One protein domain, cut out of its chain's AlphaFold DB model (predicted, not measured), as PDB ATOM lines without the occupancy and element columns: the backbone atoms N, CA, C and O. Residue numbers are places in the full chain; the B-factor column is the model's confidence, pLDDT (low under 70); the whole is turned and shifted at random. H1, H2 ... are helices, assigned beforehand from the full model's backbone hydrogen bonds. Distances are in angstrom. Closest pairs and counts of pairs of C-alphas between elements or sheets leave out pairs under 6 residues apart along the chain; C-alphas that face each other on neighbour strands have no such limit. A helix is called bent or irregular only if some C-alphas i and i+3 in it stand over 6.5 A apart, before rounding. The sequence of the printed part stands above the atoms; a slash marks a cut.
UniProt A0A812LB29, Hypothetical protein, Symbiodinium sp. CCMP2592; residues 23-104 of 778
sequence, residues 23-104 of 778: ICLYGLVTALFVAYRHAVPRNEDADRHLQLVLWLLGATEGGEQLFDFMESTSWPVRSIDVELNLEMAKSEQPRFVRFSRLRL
ATOM      1  N   ILE A  23      -3.750 -43.579 -17.524       64.75
ATOM      2  CA  ILE A  23      -2.886 -42.409 -17.366       64.75
ATOM      3  C   ILE A  23      -3.067 -41.557 -18.615       64.75
ATOM      4  O   ILE A  23      -2.668 -41.949 -19.711       64.75
ATOM      5  N   CYS A  24      -3.686 -40.394 -18.444       80.50
ATOM      6  CA  CYS A  24      -3.733 -39.386 -19.488       80.50
ATOM      7  C   CYS A  24      -2.315 -38.841 -19.703       80.50
ATOM      8  O   CYS A  24      -1.765 -38.193 -18.811       80.50
ATOM      9  N   LEU A  25      -1.731 -39.084 -20.883       79.00
ATOM     10  CA  LEU A  25      -0.413 -38.561 -21.262       79.00
ATOM     11  C   LEU A  25      -0.323 -37.043 -21.037       79.00
ATOM     12  O   LEU A  25       0.657 -36.558 -20.483       79.00
ATOM     13  N   TYR A  26      -1.377 -36.305 -21.389       77.50
ATOM     14  CA  TYR A  26      -1.444 -34.852 -21.210       77.50
ATOM     15  C   TYR A  26      -1.577 -34.427 -19.746       77.50
ATOM     16  O   TYR A  26      -1.012 -33.409 -19.348       77.50
ATOM     17  N   GLY A  27      -2.250 -35.239 -18.925       83.19
ATOM     18  CA  GLY A  27      -2.259 -35.061 -17.474       83.19
ATOM     19  C   GLY A  27      -0.856 -35.213 -16.885       83.19
ATOM     20  O   GLY A  27      -0.438 -34.386 -16.077       83.19
ATOM     21  N   LEU A  28      -0.089 -36.206 -17.351       84.19
ATOM     22  CA  LEU A  28       1.307 -36.402 -16.953       84.19
ATOM     23  C   LEU A  28       2.210 -35.252 -17.428       84.19
ATOM     24  O   LEU A  28       2.981 -34.724 -16.631       84.19
ATOM     25  N   VAL A  29       2.085 -34.827 -18.689       84.38
ATOM     26  CA  VAL A  29       2.806 -33.663 -19.238       84.38
ATOM     27  C   VAL A  29       2.522 -32.408 -18.412       84.38
ATOM     28  O   VAL A  29       3.450 -31.718 -17.993       84.38
ATOM     29  N   THR A  30       1.249 -32.148 -18.111       83.12
ATOM     30  CA  THR A  30       0.827 -31.011 -17.284       83.12
ATOM     31  C   THR A  30       1.431 -31.092 -15.884       83.12
ATOM     32  O   THR A  30       1.994 -30.109 -15.403       83.12
ATOM     33  N   ALA A  31       1.372 -32.260 -15.239       86.25
ATOM     34  CA  ALA A  31       1.924 -32.465 -13.903       86.25
ATOM     35  C   ALA A  31       3.446 -32.249 -13.863       86.25
ATOM     36  O   ALA A  31       3.943 -31.554 -12.977       86.25
ATOM     37  N   LEU A  32       4.181 -32.781 -14.843       86.81
ATOM     38  CA  LEU A  32       5.629 -32.589 -14.963       86.81
ATOM     39  C   LEU A  32       5.992 -31.123 -15.221       86.81
ATOM     40  O   LEU A  32       6.945 -30.613 -14.636       86.81
ATOM     41  N   PHE A  33       5.214 -30.416 -16.042       84.94
ATOM     42  CA  PHE A  33       5.424 -28.991 -16.287       84.94
ATOM     43  C   PHE A  33       5.147 -28.132 -15.040       84.94
ATOM     44  O   PHE A  33       5.890 -27.194 -14.743       84.94
ATOM     45  N   VAL A  34       4.117 -28.470 -14.258       83.81
ATOM     46  CA  VAL A  34       3.859 -27.833 -12.956       83.81
ATOM     47  C   VAL A  34       4.997 -28.127 -11.972       83.81
ATOM     48  O   VAL A  34       5.481 -27.208 -11.311       83.81
ATOM     49  N   ALA A  35       5.483 -29.371 -11.914       85.00
ATOM     50  CA  ALA A  35       6.629 -29.742 -11.082       85.00
ATOM     51  C   ALA A  35       7.889 -28.952 -11.470       85.00
ATOM     52  O   ALA A  35       8.560 -28.400 -10.598       85.00
ATOM     53  N   TYR A  36       8.164 -28.821 -12.772       85.75
ATOM     54  CA  TYR A  36       9.208 -27.945 -13.305       85.75
ATOM     55  C   TYR A  36       9.057 -26.509 -12.783       85.75
ATOM     56  O   TYR A  36       9.993 -25.979 -12.187       85.75
ATOM     57  N   ARG A  37       7.870 -25.896 -12.907       81.81
ATOM     58  CA  ARG A  37       7.616 -24.513 -12.457       81.81
ATOM     59  C   ARG A  37       7.976 -24.288 -10.982       81.81
ATOM     60  O   ARG A  37       8.513 -23.236 -10.647       81.81
ATOM     61  N   HIS A  38       7.689 -25.252 -10.108       81.56
ATOM     62  CA  HIS A  38       8.027 -25.158  -8.682       81.56
ATOM     63  C   HIS A  38       9.505 -25.452  -8.381       81.56
ATOM     64  O   HIS A  38      10.027 -24.965  -7.376       81.56
ATOM     65  N   ALA A  39      10.173 -26.222  -9.241       81.75
ATOM     66  CA  ALA A  39      11.577 -26.593  -9.100       81.75
ATOM     67  C   ALA A  39      12.548 -25.533  -9.652       81.75
ATOM     68  O   ALA A  39      13.627 -25.363  -9.089       81.75
ATOM     69  N   VAL A  40      12.165 -24.773 -10.692       79.19
ATOM     70  CA  VAL A  40      13.017 -23.749 -11.343       79.19
ATOM     71  C   VAL A  40      13.683 -22.785 -10.354       79.19
ATOM     72  O   VAL A  40      14.901 -22.637 -10.425       79.19
ATOM     73  N   PRO A  41      12.971 -22.168  -9.387       72.56
ATOM     74  CA  PRO A  41      13.607 -21.240  -8.449       72.56
ATOM     75  C   PRO A  41      14.627 -21.901  -7.510       72.56
ATOM     76  O   PRO A  41      15.380 -21.199  -6.841       72.56
ATOM     77  N   ARG A  42      14.612 -23.237  -7.409       75.44
ATOM     78  CA  ARG A  42      15.418 -24.034  -6.472       75.44
ATOM     79  C   ARG A  42      16.568 -24.786  -7.149       75.44
ATOM     80  O   ARG A  42      17.431 -25.288  -6.444       75.44
ATOM     81  N   ASN A  43      16.599 -24.823  -8.484       65.06
ATOM     82  CA  ASN A  43      17.649 -25.433  -9.310       65.06
ATOM     83  C   ASN A  43      17.902 -26.944  -9.074       65.06
ATOM     84  O   ASN A  43      18.971 -27.459  -9.385       65.06
ATOM     85  N   GLU A  44      16.922 -27.674  -8.534       63.03
ATOM     86  CA  GLU A  44      17.001 -29.131  -8.355       63.03
ATOM     87  C   GLU A  44      16.140 -29.828  -9.416       63.03
ATOM     88  O   GLU A  44      14.929 -29.621  -9.458       63.03
ATOM     89  N   ASP A  45      16.756 -30.629 -10.293       73.94
ATOM     90  CA  ASP A  45      16.107 -31.531 -11.269       73.94
ATOM     91  C   ASP A  45      15.058 -30.916 -12.232       73.94
ATOM     92  O   ASP A  45      14.448 -31.642 -13.021       73.94
ATOM     93  N   ALA A  46      14.869 -29.592 -12.242       77.38
ATOM     94  CA  ALA A  46      13.865 -28.910 -13.062       77.38
ATOM     95  C   ALA A  46      14.024 -29.249 -14.556       77.38
ATOM     96  O   ALA A  46      13.064 -29.658 -15.214       77.38
ATOM     97  N   ASP A  47      15.251 -29.192 -15.071       75.38
ATOM     98  CA  ASP A  47      15.537 -29.468 -16.481       75.38
ATOM     99  C   ASP A  47      15.148 -30.888 -16.900       75.38
ATOM    100  O   ASP A  47      14.697 -31.096 -18.026       75.38
ATOM    101  N   ARG A  48      15.242 -31.870 -15.990       81.56
ATOM    102  CA  ARG A  48      14.845 -33.258 -16.274       81.56
ATOM    103  C   ARG A  48      13.343 -33.382 -16.483       81.56
ATOM    104  O   ARG A  48      12.923 -34.082 -17.401       81.56
ATOM    105  N   HIS A  49      12.532 -32.699 -15.673       83.00
ATOM    106  CA  HIS A  49      11.078 -32.688 -15.861       83.00
ATOM    107  C   HIS A  49      10.705 -32.097 -17.217       83.00
ATOM    108  O   HIS A  49       9.857 -32.647 -17.915       83.00
ATOM    109  N   LEU A  50      11.373 -31.018 -17.620       81.81
ATOM    110  CA  LEU A  50      11.079 -30.351 -18.880       81.81
ATOM    111  C   LEU A  50      11.548 -31.152 -20.102       81.81
ATOM    112  O   LEU A  50      10.813 -31.267 -21.082       81.81
ATOM    113  N   GLN A  51      12.726 -31.773 -20.026       79.44
ATOM    114  CA  GLN A  51      13.200 -32.713 -21.045       79.44
ATOM    115  C   GLN A  51      12.271 -33.922 -21.179       79.44
ATOM    116  O   GLN A  51      11.964 -34.337 -22.296       79.44
ATOM    117  N   LEU A  52      11.768 -34.458 -20.061       84.31
ATOM    118  CA  LEU A  52      10.810 -35.561 -20.082       84.31
ATOM    119  C   LEU A  52       9.484 -35.143 -20.722       84.31
ATOM    120  O   LEU A  52       8.935 -35.906 -21.511       84.31
ATOM    121  N   VAL A  53       8.990 -33.934 -20.439       83.75
ATOM    122  CA  VAL A  53       7.805 -33.388 -21.119       83.75
ATOM    123  C   VAL A  53       8.015 -33.343 -22.632       83.75
ATOM    124  O   VAL A  53       7.158 -33.813 -23.373       83.75
ATOM    125  N   LEU A  54       9.156 -32.832 -23.098       77.00
ATOM    126  CA  LEU A  54       9.464 -32.761 -24.530       77.00
ATOM    127  C   LEU A  54       9.528 -34.147 -25.168       77.00
ATOM    128  O   LEU A  54       8.936 -34.364 -26.224       77.00
ATOM    129  N   TRP A  55      10.181 -35.095 -24.500       80.69
ATOM    130  CA  TRP A  55      10.245 -36.478 -24.957       80.69
ATOM    131  C   TRP A  55       8.851 -37.120 -25.041       80.69
ATOM    132  O   TRP A  55       8.527 -37.759 -26.039       80.69
ATOM    133  N   LEU A  56       7.991 -36.892 -24.040       80.31
ATOM    134  CA  LEU A  56       6.601 -37.370 -24.030       80.31
ATOM    135  C   LEU A  56       5.746 -36.741 -25.140       80.31
ATOM    136  O   LEU A  56       4.826 -37.389 -25.636       80.31
ATOM    137  N   LEU A  57       6.058 -35.510 -25.553       76.44
ATOM    138  CA  LEU A  57       5.447 -34.834 -26.704       76.44
ATOM    139  C   LEU A  57       6.071 -35.258 -28.049       76.44
ATOM    140  O   LEU A  57       5.695 -34.749 -29.107       76.44
ATOM    141  N   GLY A  58       7.005 -36.212 -28.027       70.94
ATOM    142  CA  GLY A  58       7.645 -36.753 -29.218       70.94
ATOM    143  C   GLY A  58       8.705 -35.835 -29.821       70.94
ATOM    144  O   GLY A  58       9.018 -36.003 -30.996       70.94
ATOM    145  N   ALA A  59       9.246 -34.879 -29.059       70.44
ATOM    146  CA  ALA A  59      10.402 -34.106 -29.492       70.44
ATOM    147  C   ALA A  59      11.634 -35.021 -29.553       70.44
ATOM    148  O   ALA A  59      12.049 -35.600 -28.545       70.44
ATOM    149  N   THR A  60      12.220 -35.153 -30.738       65.06
ATOM    150  CA  THR A  60      13.500 -35.852 -30.936       65.06
ATOM    151  C   THR A  60      14.670 -34.864 -30.877       65.06
ATOM    152  O   THR A  60      14.467 -33.653 -30.974       65.06
ATOM    153  N   GLU A  61      15.915 -35.346 -30.753       59.38
ATOM    154  CA  GLU A  61      17.120 -34.491 -30.829       59.38
ATOM    155  C   GLU A  61      17.204 -33.684 -32.145       59.38
ATOM    156  O   GLU A  61      17.903 -32.674 -32.203       59.38
ATOM    157  N   GLY A  62      16.447 -34.076 -33.180       60.53
ATOM    158  CA  GLY A  62      16.297 -33.342 -34.440       60.53
ATOM    159  C   GLY A  62      15.273 -32.200 -34.422       60.53
ATOM    160  O   GLY A  62      15.088 -31.550 -35.446       60.53
ATOM    161  N   GLY A  63      14.594 -31.948 -33.296       57.53
ATOM    162  CA  GLY A  63      13.614 -30.864 -33.157       57.53
ATOM    163  C   GLY A  63      12.249 -31.129 -33.802       57.53
ATOM    164  O   GLY A  63      11.367 -30.277 -33.716       57.53
ATOM    165  N   GLU A  64      12.043 -32.300 -34.409       58.06
ATOM    166  CA  GLU A  64      10.739 -32.700 -34.937       58.06
ATOM    167  C   GLU A  64       9.815 -33.075 -33.772       58.06
ATOM    168  O   GLU A  64      10.119 -33.986 -33.000       58.06
ATOM    169  N   GLN A  65       8.703 -32.349 -33.626       58.84
ATOM    170  CA  GLN A  65       7.628 -32.668 -32.686       58.84
ATOM    171  C   GLN A  65       6.507 -33.394 -33.424       58.84
ATOM    172  O   GLN A  65       5.951 -32.870 -34.387       58.84
ATOM    173  N   LEU A  66       6.178 -34.602 -32.967       55.06
ATOM    174  CA  LEU A  66       5.277 -35.501 -33.690       55.06
ATOM    175  C   LEU A  66       3.806 -35.403 -33.258       55.06
ATOM    176  O   LEU A  66       2.938 -35.829 -34.019       55.06
ATOM    177  N   PHE A  67       3.485 -34.849 -32.081       51.19
ATOM    178  CA  PHE A  67       2.111 -34.892 -31.560       51.19
ATOM    179  C   PHE A  67       1.724 -33.648 -30.759       51.19
ATOM    180  O   PHE A  67       2.166 -33.471 -29.627       51.19
ATOM    181  N   ASP A  68       0.818 -32.829 -31.303       55.81
ATOM    182  CA  ASP A  68       0.361 -31.620 -30.615       55.81
ATOM    183  C   ASP A  68      -1.159 -31.409 -30.684       55.81
ATOM    184  O   ASP A  68      -1.688 -30.595 -31.438       55.81
ATOM    185  N   PHE A  69      -1.877 -32.183 -29.867       57.47
ATOM    186  CA  PHE A  69      -3.313 -32.003 -29.613       57.47
ATOM    187  C   PHE A  69      -3.587 -31.035 -28.439       57.47
ATOM    188  O   PHE A  69      -4.733 -30.615 -28.251       57.47
ATOM    189  N   MET A  70      -2.560 -30.646 -27.661       61.22
ATOM    190  CA  MET A  70      -2.709 -29.855 -26.420       61.22
ATOM    191  C   MET A  70      -3.281 -28.458 -26.651       61.22
ATOM    192  O   MET A  70      -3.881 -27.868 -25.765       61.22
ATOM    193  N   GLU A  71      -3.109 -27.920 -27.850       62.53
ATOM    194  CA  GLU A  71      -3.532 -26.556 -28.174       62.53
ATOM    195  C   GLU A  71      -4.968 -26.476 -28.705       62.53
ATOM    196  O   GLU A  71      -5.571 -25.407 -28.736       62.53
ATOM    197  N   SER A  72      -5.530 -27.624 -29.089       56.66
ATOM    198  CA  SER A  72      -6.935 -27.764 -29.495       56.66
ATOM    199  C   SER A  72      -7.867 -28.101 -28.327       56.66
ATOM    200  O   SER A  72      -9.044 -28.390 -28.519       56.66
ATOM    201  N   THR A  73      -7.331 -28.117 -27.111       64.06
ATOM    202  CA  THR A  73      -7.990 -28.638 -25.918       64.06
ATOM    203  C   THR A  73      -7.865 -27.632 -24.777       64.06
ATOM    204  O   THR A  73      -6.966 -26.798 -24.754       64.06
ATOM    205  N   SER A  74      -8.770 -27.698 -23.804       68.81
ATOM    206  CA  SER A  74      -8.787 -26.811 -22.634       68.81
ATOM    207  C   SER A  74      -7.707 -27.150 -21.594       68.81
ATOM    208  O   SER A  74      -7.867 -26.826 -20.415       68.81
ATOM    209  N   TRP A  75      -6.630 -27.841 -21.990       73.50
ATOM    210  CA  TRP A  75      -5.546 -28.169 -21.069       73.50
ATOM    211  C   TRP A  75      -4.800 -26.895 -20.668       73.50
ATOM    212  O   TRP A  75      -4.596 -25.990 -21.477       73.50
ATOM    213  N   PRO A  76      -4.351 -26.807 -19.410       76.25
ATOM    214  CA  PRO A  76      -3.820 -25.565 -18.879       76.25
ATOM    215  C   PRO A  76      -2.320 -25.371 -19.181       76.25
ATOM    216  O   PRO A  76      -1.720 -24.402 -18.707       76.25
ATOM    217  N   VAL A  77      -1.715 -26.299 -19.938       78.44
ATOM    218  CA  VAL A  77      -0.328 -26.269 -20.419       78.44
ATOM    219  C   VAL A  77      -0.335 -26.501 -21.923       78.44
ATOM    220  O   VAL A  77      -0.824 -27.528 -22.394       78.44
ATOM    221  N   ARG A  78       0.230 -25.552 -22.668       79.06
ATOM    222  CA  ARG A  78       0.377 -25.635 -24.121       79.06
ATOM    223  C   ARG A  78       1.799 -26.026 -24.502       79.06
ATOM    224  O   ARG A  78       2.734 -25.801 -23.732       79.06
ATOM    225  N   SER A  79       1.983 -26.579 -25.697       77.00
ATOM    226  CA  SER A  79       3.305 -26.996 -26.184       77.00
ATOM    227  C   SER A  79       4.254 -25.802 -26.282       77.00
ATOM    228  O   SER A  79       5.402 -25.889 -25.851       77.00
ATOM    229  N   ILE A  80       3.750 -24.641 -26.713       79.19
ATOM    230  CA  ILE A  80       4.541 -23.407 -26.749       79.19
ATOM    231  C   ILE A  80       4.979 -22.929 -25.358       79.19
ATOM    232  O   ILE A  80       6.055 -22.348 -25.223       79.19
ATOM    233  N   ASP A  81       4.183 -23.183 -24.310       82.12
ATOM    234  CA  ASP A  81       4.565 -22.838 -22.938       82.12
ATOM    235  C   ASP A  81       5.738 -23.727 -22.482       82.12
ATOM    236  O   ASP A  81       6.678 -23.230 -21.864       82.12
ATOM    237  N   VAL A  82       5.741 -25.015 -22.846       81.81
ATOM    238  CA  VAL A  82       6.859 -25.941 -22.584       81.81
ATOM    239  C   VAL A  82       8.138 -25.456 -23.265       81.81
ATOM    240  O   VAL A  82       9.176 -25.323 -22.615       81.81
ATOM    241  N   GLU A  83       8.071 -25.165 -24.561       79.94
ATOM    242  CA  GLU A  83       9.247 -24.756 -25.330       79.94
ATOM    243  C   GLU A  83       9.826 -23.421 -24.875       79.94
ATOM    244  O   GLU A  83      11.041 -23.289 -24.728       79.94
ATOM    245  N   LEU A  84       8.962 -22.439 -24.619       81.25
ATOM    246  CA  LEU A  84       9.389 -21.132 -24.145       81.25
ATOM    247  C   LEU A  84      10.137 -21.252 -22.816       81.25
ATOM    248  O   LEU A  84      11.196 -20.655 -22.638       81.25
ATOM    249  N   ASN A  85       9.606 -22.046 -21.885       80.25
ATOM    250  CA  ASN A  85      10.268 -22.262 -20.605       80.25
ATOM    251  C   ASN A  85      11.566 -23.067 -20.754       80.25
ATOM    252  O   ASN A  85      12.492 -22.848 -19.981       80.25
ATOM    253  N   LEU A  86      11.691 -23.927 -21.770       78.19
ATOM    254  CA  LEU A  86      12.950 -24.624 -22.062       78.19
ATOM    255  C   LEU A  86      14.012 -23.653 -22.554       78.19
ATOM    256  O   LEU A  86      15.159 -23.706 -22.116       78.19
ATOM    257  N   GLU A  87      13.635 -22.767 -23.465       77.25
ATOM    258  CA  GLU A  87      14.526 -21.727 -23.963       77.25
ATOM    259  C   GLU A  87      14.993 -20.814 -22.823       77.25
ATOM    260  O   GLU A  87      16.178 -20.515 -22.704       77.25
ATOM    261  N   MET A  88      14.079 -20.447 -21.926       78.75
ATOM    262  CA  MET A  88      14.408 -19.637 -20.758       78.75
ATOM    263  C   MET A  88      15.227 -20.381 -19.706       78.75
ATOM    264  O   MET A  88      16.094 -19.764 -19.091       78.75
ATOM    265  N   ALA A  89      15.010 -21.685 -19.520       76.44
ATOM    266  CA  ALA A  89      15.840 -22.520 -18.652       76.44
ATOM    267  C   ALA A  89      17.301 -22.559 -19.125       76.44
ATOM    268  O   ALA A  89      18.211 -22.587 -18.307       76.44
ATOM    269  N   LYS A  90      17.524 -22.493 -20.445       74.44
ATOM    270  CA  LYS A  90      18.866 -22.406 -21.042       74.44
ATOM    271  C   LYS A  90      19.525 -21.031 -20.875       74.44
ATOM    272  O   LYS A  90      20.717 -20.910 -21.141       74.44
ATOM    273  N   SER A  91      18.778 -19.997 -20.486       72.75
ATOM    274  CA  SER A  91      19.326 -18.655 -20.258       72.75
ATOM    275  C   SER A  91      19.933 -18.524 -18.855       72.75
ATOM    276  O   SER A  91      19.496 -19.193 -17.923       72.75
ATOM    277  N   GLU A  92      20.897 -17.615 -18.670       64.88
ATOM    278  CA  GLU A  92      21.578 -17.387 -17.379       64.88
ATOM    279  C   GLU A  92      20.641 -16.935 -16.237       64.88
ATOM    280  O   GLU A  92      21.030 -16.937 -15.069       64.88
ATOM    281  N   GLN A  93      19.398 -16.547 -16.548       65.75
ATOM    282  CA  GLN A  93      18.378 -16.177 -15.566       65.75
ATOM    283  C   GLN A  93      17.079 -16.956 -15.817       65.75
ATOM    284  O   GLN A  93      16.134 -16.392 -16.383       65.75
ATOM    285  N   PRO A  94      16.988 -18.228 -15.385       59.81
ATOM    286  CA  PRO A  94      15.789 -19.024 -15.590       59.81
ATOM    287  C   PRO A  94      14.609 -18.376 -14.857       59.81
ATOM    288  O   PRO A  94      14.594 -18.230 -13.633       59.81
ATOM    289  N   ARG A  95      13.606 -17.945 -15.623       67.88
ATOM    290  CA  ARG A  95      12.337 -17.420 -15.107       67.88
ATOM    291  C   ARG A  95      11.197 -18.174 -15.764       67.88
ATOM    292  O   ARG A  95      11.222 -18.413 -16.966       67.88
ATOM    293  N   PHE A  96      10.176 -18.495 -14.978       68.69
ATOM    294  CA  PHE A  96       8.944 -19.042 -15.523       68.69
ATOM    295  C   PHE A  96       8.198 -17.966 -16.317       68.69
ATOM    296  O   PHE A  96       7.889 -16.898 -15.777       68.69
ATOM    297  N   VAL A  97       7.859 -18.254 -17.572       64.19
ATOM    298  CA  VAL A  97       7.077 -17.342 -18.416       64.19
ATOM    299  C   VAL A  97       5.946 -18.095 -19.092       64.19
ATOM    300  O   VAL A  97       6.144 -19.137 -19.701       64.19
ATOM    301  N   ARG A  98       4.732 -17.542 -19.006       59.56
ATOM    302  CA  ARG A  98       3.595 -17.991 -19.820       59.56
ATOM    303  C   ARG A  98       3.550 -17.212 -21.119       59.56
ATOM    304  O   ARG A  98       3.697 -15.986 -21.112       59.56
ATOM    305  N   PHE A  99       3.214 -17.889 -22.206       56.91
ATOM    306  CA  PHE A  99       3.040 -17.241 -23.499       56.91
ATOM    307  C   PHE A  99       1.936 -16.167 -23.471       56.91
ATOM    308  O   PHE A  99       2.087 -15.092 -24.052       56.91
ATOM    309  N   SER A 100       0.856 -16.383 -22.709       66.25
ATOM    310  CA  SER A 100      -0.190 -15.367 -22.508       66.25
ATOM    311  C   SER A 100       0.351 -14.067 -21.892       66.25
ATOM    312  O   SER A 100      -0.051 -12.977 -22.305       66.25
ATOM    313  N   ARG A 101       1.332 -14.157 -20.979       59.44
ATOM    314  CA  ARG A 101       2.023 -12.985 -20.413       59.44
ATOM    315  C   ARG A 101       2.966 -12.327 -21.417       59.44
ATOM    316  O   ARG A 101       3.039 -11.103 -21.434       59.44
ATOM    317  N   LEU A 102       3.620 -13.084 -22.304       58.22
ATOM    318  CA  LEU A 102       4.396 -12.485 -23.399       58.22
ATOM    319  C   LEU A 102       3.525 -11.646 -24.333       58.22
ATOM    320  O   LEU A 102       4.019 -10.659 -24.877       58.22
ATOM    321  N   ARG A 103       2.258 -12.022 -24.542       55.94
ATOM    322  CA  ARG A 103       1.310 -11.222 -25.333       55.94
ATOM    323  C   ARG A 103       1.052  -9.866 -24.669       55.94
ATOM    324  O   ARG A 103       1.126  -8.850 -25.343       55.94
ATOM    325  N   LEU A 104       0.865  -9.845 -23.348       49.84
ATOM    326  CA  LEU A 104       0.612  -8.624 -22.567       49.84
ATOM    327  C   LEU A 104       1.849  -7.724 -22.415       49.84
ATOM    328  O   LEU A 104       1.743  -6.507 -22.506       49.84
TER     329      LEU A 104
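This is residues 23 to 104 of the 778 residues of the protein "Hypothetical protein" of Symbiodinium sp. CCMP2592 (UniProt A0A812LB29). Three helices, H1, H2 and H3, lie side by side in an up-and-down bundle, each running against the one before it, with their centres in a triangle that is looser between H1 and H3. A short fourth helix, H4, lies off beyond H3, away from H1 and H2, and residues 57 to 78 make a long loop from H2 to H3. The printed part has 82 residues with four named helices in the order H1, H2, H3, H4 and no named strand; the class is all helix. It is compact, with a radius of gyration of the C-alphas of 12.2 A and spans of 30 by 30 by 26 A.

The longest helix, H1, residues 25 to 42, touches H2, residues 46 to 56, in a helical hairpin at a shallow tilt of 18 degrees, opposite ways; their closest C-alphas, of Tyr 36 and Ala 46, are 4.8 A apart. H2 touches H3, residues 79 to 89, in a second helical hairpin, opposite ways at a shallow tilt of 33 degrees, only just short of steep; the closest C-alphas, of Leu 50 and Leu 86, are 6.8 A apart. H1 and H3 are close but not clearly touching, with the C-alphas of Phe 33 and Val 82 closest at 7.1 A. H4, residues 99 to 104, only just touches H3, with 3 pairs of C-alphas within 8 A, the closest Asp 81 and Phe 99 at 5.8 A, and is about perpendicular to it at 82 degrees. H4 is apart from H1 and H2. Every O i to N i+4 pair is within hydrogen-bond range in H2, H3 and H4, and 12 of 14 are in H1.

H1 begins at C-alpha 25 (-0.413, -38.561, -21.262) and is 26.1 A long; it is irregular, but only just, with C-alphas 38 and 41 6.8 A apart. H2 is 15.6 A long, H3 15.3 A and H4 9.0 A, ending at C-alpha 104 (0.612, -8.624, -22.567).

The C-alphas farthest apart, of Ile 23 and Glu 92, are 35.0 A apart. The printed part has no cut; the link from H2 to H3 is long. The mean pLDDT of the printed part is 72.5, and it is under 70 at residues 23, 43 to 44, 60 to 74 and 92 to 104.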